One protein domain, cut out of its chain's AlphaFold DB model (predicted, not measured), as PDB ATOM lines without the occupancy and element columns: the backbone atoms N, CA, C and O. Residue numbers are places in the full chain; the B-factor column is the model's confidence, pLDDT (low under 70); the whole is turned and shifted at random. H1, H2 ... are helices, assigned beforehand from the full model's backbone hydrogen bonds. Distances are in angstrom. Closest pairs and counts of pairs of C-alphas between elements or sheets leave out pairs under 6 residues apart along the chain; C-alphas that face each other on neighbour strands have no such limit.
ATOM      1  N   GLU A 265     202.869 204.774 182.602       87.50
ATOM      2  CA  GLU A 265     202.482 206.081 182.057       87.50
ATOM      3  C   GLU A 265     203.604 206.725 181.233       87.50
ATOM      4  O   GLU A 265     203.342 207.363 180.212       87.50
ATOM      5  N   GLN A 266     204.862 206.547 181.650       86.38
ATOM      6  CA  GLN A 266     206.013 207.039 180.888       86.38
ATOM      7  C   GLN A 266     206.171 206.282 179.565       86.38
ATOM      8  O   GLN A 266     206.466 206.903 178.541       86.38
ATOM      9  N   VAL A 267     205.928 204.966 179.572       87.38
ATOM     10  CA  VAL A 267     205.922 204.138 178.356       87.38
ATOM     11  C   VAL A 267     204.843 204.613 177.393       87.38
ATOM     12  O   VAL A 267     205.152 204.872 176.228       87.38
ATOM     13  N   ILE A 268     203.615 204.821 177.874       88.81
ATOM     14  CA  ILE A 268     202.513 205.361 177.066       88.81
ATOM     15  C   ILE A 268     202.912 206.695 176.433       88.81
ATOM     16  O   ILE A 268     202.813 206.852 175.217       88.81
ATOM     17  N   ALA A 269     203.416 207.639 177.230       88.44
ATOM     18  CA  ALA A 269     203.767 208.973 176.745       88.44
ATOM     19  C   ALA A 269     204.870 208.939 175.673       88.44
ATOM     20  O   ALA A 269     204.786 209.631 174.660       88.44
ATOM     21  N   ARG A 270     205.904 208.111 175.855       85.81
ATOM     22  CA  ARG A 270     207.012 208.001 174.890       85.81
ATOM     23  C   ARG A 270     206.614 207.291 173.599       85.81
ATOM     24  O   ARG A 270     207.252 207.498 172.567       85.81
ATOM     25  N   THR A 271     205.557 206.489 173.643       88.69
ATOM     26  CA  THR A 271     205.052 205.716 172.503       88.69
ATOM     27  C   THR A 271     203.797 206.323 171.873       88.69
ATOM     28  O   THR A 271     203.198 205.710 170.996       88.69
ATOM     29  N   GLU A 272     203.433 207.561 172.230       87.88
ATOM     30  CA  GLU A 272     202.270 208.283 171.682       87.88
ATOM     31  C   GLU A 272     202.293 208.381 170.145       87.88
ATOM     32  O   GLU A 272     201.254 208.329 169.494       87.88
ATOM     33  N   GLY A 273     203.484 208.474 169.549       83.75
ATOM     34  CA  GLY A 273     203.665 208.519 168.095       83.75
ATOM     35  C   GLY A 273     203.677 207.155 167.397       83.75
ATOM     36  O   GLY A 273     203.996 207.102 166.207       83.75
ATOM     37  N   TYR A 274     203.411 206.055 168.106       84.38
ATOM     38  CA  TYR A 274     203.429 204.722 167.512       84.38
ATOM     39  C   TYR A 274     202.294 204.573 166.494       84.38
ATOM     40  O   TYR A 274     201.168 205.021 166.706       84.38
ATOM     41  N   THR A 275     202.611 203.959 165.355       83.00
ATOM     42  CA  THR A 275     201.635 203.721 164.291       83.00
ATOM     43  C   THR A 275     201.662 202.266 163.865       83.00
ATOM     44  O   THR A 275     202.730 201.672 163.701       83.00
ATOM     45  N   ILE A 276     200.480 201.699 163.647       76.69
ATOM     46  CA  ILE A 276     200.294 200.344 163.130       76.69
ATOM     47  C   ILE A 276     199.601 200.484 161.787       76.69
ATOM     48  O   ILE A 276     198.518 201.044 161.692       76.69
ATOM     49  N   ARG A 277     200.252 200.018 160.715       73.81
ATOM     50  CA  ARG A 277     199.702 200.062 159.343       73.81
ATOM     51  C   ARG A 277     199.287 201.470 158.866       73.81
ATOM     52  O   ARG A 277     198.483 201.593 157.949       73.81
ATOM     53  N   GLY A 278     199.890 202.520 159.429       74.75
ATOM     54  CA  GLY A 278     199.599 203.922 159.097       74.75
ATOM     55  C   GLY A 278     198.520 204.574 159.965       74.75
ATOM     56  O   GLY A 278     198.277 205.770 159.809       74.75
ATOM     57  N   GLU A 279     197.922 203.830 160.894       75.69
ATOM     58  CA  GLU A 279     196.984 204.340 161.893       75.69
ATOM     59  C   GLU A 279     197.721 204.635 163.198       75.69
ATOM     60  O   GLU A 279     198.603 203.879 163.609       75.69
ATOM     61  N   ALA A 280     197.386 205.753 163.842       79.06
ATOM     62  CA  ALA A 280     197.926 206.111 165.146       79.06
ATOM     63  C   ALA A 280     197.241 205.263 166.223       79.06
ATOM     64  O   ALA A 280     196.154 205.598 166.687       79.06
ATOM     65  N   LEU A 281     197.883 204.155 166.588       80.69
ATOM     66  CA  LEU A 281     197.449 203.262 167.654       80.69
ATOM     67  C   LEU A 281     198.642 203.010 168.562       80.69
ATOM     68  O   LEU A 281     199.651 202.490 168.097       80.69
ATOM     69  N   ASN A 282     198.528 203.362 169.841       87.25
ATOM     70  CA  ASN A 282     199.558 203.082 170.835       87.25
ATOM     71  C   ASN A 282     199.193 201.808 171.622       87.25
ATOM     72  O   ASN A 282     198.286 201.880 172.454       87.25
ATOM     73  N   PRO A 283     199.898 200.674 171.427       86.38
ATOM     74  CA  PRO A 283     199.615 199.418 172.128       86.38
ATOM     75  C   PRO A 283     199.693 199.531 173.650       86.38
ATOM     76  O   PRO A 283     198.975 198.832 174.350       86.38
ATOM     77  N   HIS A 284     200.537 200.427 174.164       88.25
ATOM     78  CA  HIS A 284     200.719 200.602 175.603       88.25
ATOM     79  C   HIS A 284     199.576 201.390 176.243       88.25
ATOM     80  O   HIS A 284     199.424 201.360 177.454       88.25
ATOM     81  N   ALA A 285     198.782 202.122 175.454       87.69
ATOM     82  CA  ALA A 285     197.617 202.848 175.957       87.69
ATOM     83  C   ALA A 285     196.358 201.964 176.040       87.69
ATOM     84  O   ALA A 285     195.331 202.416 176.545       87.69
ATOM     85  N   ILE A 286     196.424 200.733 175.521       83.56
ATOM     86  CA  ILE A 286     195.306 199.792 175.522       83.56
ATOM     87  C   ILE A 286     195.270 199.063 176.866       83.56
ATOM     88  O   ILE A 286     196.273 198.524 177.326       83.56
ATOM     89  N   THR A 287     194.097 199.060 177.491       84.69
ATOM     90  CA  THR A 287     193.851 198.385 178.770       84.69
ATOM     91  C   THR A 287     193.176 197.043 178.516       84.69
ATOM     92  O   THR A 287     192.347 196.947 177.617       84.69
ATOM     93  N   GLU A 288     193.529 196.003 179.268       82.81
ATOM     94  CA  GLU A 288     192.812 194.723 179.259       82.81
ATOM     95  C   GLU A 288     192.347 194.385 180.674       82.81
ATOM     96  O   GLU A 288     193.155 194.309 181.602       82.81
ATOM     97  N   ASP A 289     191.047 194.139 180.816       81.19
ATOM     98  CA  ASP A 289     190.433 193.566 182.002       81.19
ATOM     99  C   ASP A 289     190.263 192.049 181.822       81.19
ATOM    100  O   ASP A 289     189.312 191.591 181.177       81.19
ATOM    101  N   PRO A 290     191.145 191.232 182.424       73.50
ATOM    102  CA  PRO A 290     191.029 189.781 182.353       73.50
ATOM    103  C   PRO A 290     189.769 189.243 183.054       73.50
ATOM    104  O   PRO A 290     189.405 188.086 182.834       73.50
ATOM    105  N   ALA A 291     189.089 190.040 183.888       79.25
ATOM    106  CA  ALA A 291     187.811 189.661 184.488       79.25
ATOM    107  C   ALA A 291     186.627 189.807 183.517       79.25
ATOM    108  O   ALA A 291     185.573 189.214 183.770       79.25
ATOM    109  N   ASN A 292     186.800 190.516 182.394       77.00
ATOM    110  CA  ASN A 292     185.794 190.650 181.343       77.00
ATOM    111  C   ASN A 292     186.334 190.262 179.946       77.00
ATOM    112  O   ASN A 292     186.445 191.113 179.068       77.00
ATOM    113  N   PRO A 293     186.609 188.971 179.675       71.88
ATOM    114  CA  PRO A 293     187.224 188.541 178.412       71.88
ATOM    115  C   PRO A 293     186.379 188.804 177.158       71.88
ATOM    116  O   PRO A 293     186.905 188.785 176.052       71.88
ATOM    117  N   ALA A 294     185.063 188.986 177.313       74.56
ATOM    118  CA  ALA A 294     184.154 189.255 176.200       74.56
ATOM    119  C   ALA A 294     184.237 190.710 175.712       74.56
ATOM    120  O   ALA A 294     183.927 190.986 174.556       74.56
ATOM    121  N   ASP A 295     184.639 191.624 176.595       76.75
ATOM    122  CA  ASP A 295     184.882 193.027 176.278       76.75
ATOM    123  C   ASP A 295     186.011 193.554 177.183       76.75
ATOM    124  O   ASP A 295     185.762 194.298 178.142       76.75
ATOM    125  N   PRO A 296     187.260 193.124 176.919       78.50
ATOM    126  CA  PRO A 296     188.386 193.356 177.818       78.50
ATOM    127  C   PRO A 296     188.795 194.830 177.882       78.50
ATOM    128  O   PRO A 296     189.535 195.212 178.775       78.50
ATOM    129  N   HIS A 297     188.306 195.680 176.978       82.75
ATOM    130  CA  HIS A 297     188.641 197.105 176.948       82.75
ATOM    131  C   HIS A 297     187.583 197.986 177.642       82.75
ATOM    132  O   HIS A 297     187.840 199.159 177.916       82.75
ATOM    133  N   SER A 298     186.395 197.444 177.939       79.44
ATOM    134  CA  SER A 298     185.242 198.203 178.461       79.44
ATOM    135  C   SER A 298     185.443 198.851 179.826       79.44
ATOM    136  O   SER A 298     184.826 199.880 180.115       79.44
ATOM    137  N   SER A 299     186.277 198.259 180.677       78.88
ATOM    138  CA  SER A 299     186.575 198.792 182.006       78.88
ATOM    139  C   SER A 299     187.339 200.118 181.924       78.88
ATOM    140  O   SER A 299     187.219 200.945 182.828       78.88
ATOM    141  N   GLY A 300     188.134 200.322 180.865       76.19
ATOM    142  CA  GLY A 300     189.151 201.375 180.805       76.19
ATOM    143  C   GLY A 300     190.229 201.240 181.890       76.19
ATOM    144  O   GLY A 300     190.999 202.174 182.113       76.19
ATOM    145  N   GLU A 301     190.265 200.100 182.579       73.50
ATOM    146  CA  GLU A 301     191.143 199.787 183.700       73.50
ATOM    147  C   GLU A 301     191.879 198.475 183.412       73.50
ATOM    148  O   GLU A 301     191.303 197.533 182.873       73.50
ATOM    149  N   GLY A 302     193.153 198.404 183.801       79.62
ATOM    150  CA  GLY A 302     194.011 197.239 183.573       79.62
ATOM    151  C   GLY A 302     195.247 197.583 182.747       79.62
ATOM    152  O   GLY A 302     195.242 198.517 181.949       79.62
ATOM    153  N   GLN A 303     196.332 196.846 182.968       86.25
ATOM    154  CA  GLN A 303     197.592 197.000 182.240       86.25
ATOM    155  C   GLN A 303     197.976 195.650 181.648       86.25
ATOM    156  O   GLN A 303     197.876 194.622 182.318       86.25
ATOM    157  N   VAL A 304     198.431 195.658 180.399       86.75
ATOM    158  CA  VAL A 304     198.959 194.452 179.759       86.75
ATOM    159  C   VAL A 304     200.403 194.255 180.214       86.75
ATOM    160  O   VAL A 304     201.226 195.163 180.076       86.75
ATOM    161  N   GLU A 305     200.719 193.069 180.734       87.31
ATOM    162  CA  GLU A 305     202.086 192.688 181.100       87.31
ATOM    163  C   GLU A 305     203.026 192.809 179.896       87.31
ATOM    164  O   GLU A 305     202.759 192.251 178.829       87.31
ATOM    165  N   CYS A 306     204.172 193.477 180.078       86.81
ATOM    166  CA  CYS A 306     205.158 193.666 179.009       86.81
ATOM    167  C   CYS A 306     205.548 192.328 178.372       86.81
ATOM    168  O   CYS A 306     205.640 192.216 177.152       86.81
ATOM    169  N   SER A 307     205.698 191.293 179.205       86.19
ATOM    170  CA  SER A 307     206.105 189.953 178.793       86.19
ATOM    171  C   SER A 307     205.115 189.251 177.859       86.19
ATOM    172  O   SER A 307     205.486 188.243 177.254       86.19
ATOM    173  N   ASN A 308     203.889 189.755 177.677       86.50
ATOM    174  CA  ASN A 308     202.947 189.232 176.683       86.50
ATOM    175  C   ASN A 308     203.384 189.573 175.253       86.50
ATOM    176  O   ASN A 308     203.351 188.702 174.382       86.50
ATOM    177  N   CYS A 309     203.874 190.796 175.043       87.62
ATOM    178  CA  CYS A 309     204.281 191.315 173.735       87.62
ATOM    179  C   CYS A 309     205.800 191.262 173.516       87.62
ATOM    180  O   CYS A 309     206.246 191.082 172.383       87.62
ATOM    181  N   HIS A 310     206.570 191.397 174.595       87.69
ATOM    182  CA  HIS A 310     208.024 191.535 174.620       87.69
ATOM    183  C   HIS A 310     208.664 190.280 175.217       87.69
ATOM    184  O   HIS A 310     208.467 189.962 176.393       87.69
ATOM    185  N   LYS A 311     209.371 189.500 174.393       86.31
ATOM    186  CA  LYS A 311     210.011 188.250 174.813       86.31
ATOM    187  C   LYS A 311     211.524 188.432 174.837       86.31
ATOM    188  O   LYS A 311     212.156 188.593 173.799       86.31
ATOM    189  N   MET A 312     212.114 188.246 176.018       85.94
ATOM    190  CA  MET A 312     213.567 188.309 176.203       85.94
ATOM    191  C   MET A 312     214.312 187.302 175.325       85.94
ATOM    192  O   MET A 312     215.122 187.678 174.484       85.94
ATOM    193  N   HIS A 313     214.008 186.017 175.490       85.75
ATOM    194  CA  HIS A 313     214.779 184.934 174.871       85.75
ATOM    195  C   HIS A 313     214.144 184.375 173.584       85.75
ATOM    196  O   HIS A 313     214.684 183.455 172.979       85.75
ATOM    197  N   LYS A 314     213.000 184.919 173.144       82.31
ATOM    198  CA  LYS A 314     212.240 184.445 171.969       82.31
ATOM    199  C   LYS A 314     211.921 185.598 171.025       82.31
ATOM    200  O   LYS A 314     212.215 186.748 171.321       82.31
ATOM    201  N   ALA A 315     211.310 185.290 169.885       84.50
ATOM    202  CA  ALA A 315     210.731 186.322 169.037       84.50
ATOM    203  C   ALA A 315     209.593 187.008 169.799       84.50
ATOM    204  O   ALA A 315     208.662 186.344 170.259       84.50
ATOM    205  N   SER A 316     209.677 188.328 169.935       85.38
ATOM    206  CA  SER A 316     208.594 189.133 170.491       85.38
ATOM    207  C   SER A 316     207.398 189.106 169.532       85.38
ATOM    208  O   SER A 316     207.559 189.506 168.376       85.38
ATOM    209  N   PRO A 317     206.203 188.656 169.962       84.75
ATOM    210  CA  PRO A 317     205.011 188.692 169.116       84.75
ATOM    211  C   PRO A 317     204.587 190.130 168.787       84.75
ATOM    212  O   PRO A 317     203.994 190.371 167.735       84.75
ATOM    213  N   GLY A 318     204.904 191.102 169.654       87.62
ATOM    214  CA  GLY A 318     204.560 192.504 169.442       87.62
ATOM    215  C   GLY A 318     203.066 192.680 169.163       87.62
ATOM    216  O   GLY A 318     202.226 192.158 169.890       87.62
ATOM    217  N   VAL A 319     202.730 193.376 168.075       84.81
ATOM    218  CA  VAL A 319     201.336 193.650 167.676       84.81
ATOM    219  C   VAL A 319     200.532 192.402 167.305       84.81
ATOM    220  O   VAL A 319     199.304 192.453 167.322       84.81
ATOM    221  N   GLU A 320     201.184 191.276 166.997       85.44
ATOM    222  CA  GLU A 320     200.474 190.019 166.723       85.44
ATOM    223  C   GLU A 320     199.755 189.487 167.976       85.44
ATOM    224  O   GLU A 320     198.778 188.755 167.837       85.44
ATOM    225  N   TYR A 321     200.153 189.923 169.182       85.19
ATOM    226  CA  TYR A 321     199.404 189.678 170.424       85.19
ATOM    227  C   TYR A 321     197.942 190.123 170.298       85.19
ATOM    228  O   TYR A 321     197.022 189.355 170.571       85.19
ATOM    229  N   CYS A 322     197.721 191.343 169.800       82.31
ATOM    230  CA  CYS A 322     196.387 191.920 169.668       82.31
ATOM    231  C   CYS A 322     195.537 191.161 168.640       82.31
ATOM    232  O   CYS A 322     194.319 191.077 168.780       82.31
ATOM    233  N   TYR A 323     196.162 190.576 167.614       84.12
ATOM    234  CA  TYR A 323     195.453 189.852 166.559       84.12
ATOM    235  C   TYR A 323     194.924 188.486 166.989       84.12
ATOM    236  O   TYR A 323     194.190 187.862 166.226       84.12
ATOM    237  N   HIS A 324     195.233 188.035 168.205       79.75
ATOM    238  CA  HIS A 324     194.547 186.882 168.775       79.75
ATOM    239  C   HIS A 324     193.044 187.154 168.944       79.75
ATOM    240  O   HIS A 324     192.221 186.326 168.559       79.75
ATOM    241  N   CYS A 325     192.692 188.345 169.438       77.06
ATOM    242  CA  CYS A 325     191.306 188.806 169.552       77.06
ATOM    243  C   CYS A 325     190.865 189.584 168.298       77.06
ATOM    244  O   CYS A 325     189.732 189.448 167.844       77.06
TER     245      CYS A 325
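This is residues 265 to 325 of the 353 residues of an uncharacterized protein of Chloroflexi bacterium (UniProt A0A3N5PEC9). There is little regular structure here: a long looping chain with three short helices, where H2 and H3 sit together on one side and H1 lies apart. Between H1 and H2, residues 271 to 305 fold back in a small turn at 275 to 280, then swing out and return to H2. The printed part has 61 residues, with 17 in H1, H2 and H3 in that order, and no named strand; the class is all helix. It is compact and rounded, with radius of gyration of the C-alphas 12.1 A and spans of 27 by 26 by 23 A.

Start at H1, residues 265 to 270, where each O i to N i+4 pair is within hydrogen-bond range. It is apart from H2, residues 306 to 309, too short for such a pair, and from H3, residues 318 to 324. H3 has 0 of 3 such pairs within range, but 4 of 4 O i to N i+3 pairs. H2 and H3 touch; their closest C-alphas, Cys 309 and Gly 318, are 4.5 A apart. Residues 275 to 276 pair antiparallel with 279 to 280.

Find C-alpha 265 at (202.482, 206.081, 182.057), where H1 begins; it spans 8.7 A. H2 spans 5.8 A. H3 spans 11.5 A and ends at C-alpha 324, (194.547, 186.882, 168.775).

The C-alphas of Ser 298 and His 313, the two farthest apart, are 32.6 A apart. The link from H1 to H2 is long, with 35 residues; the printed part has no cut, and no printed residue is under 70 in pLDDT.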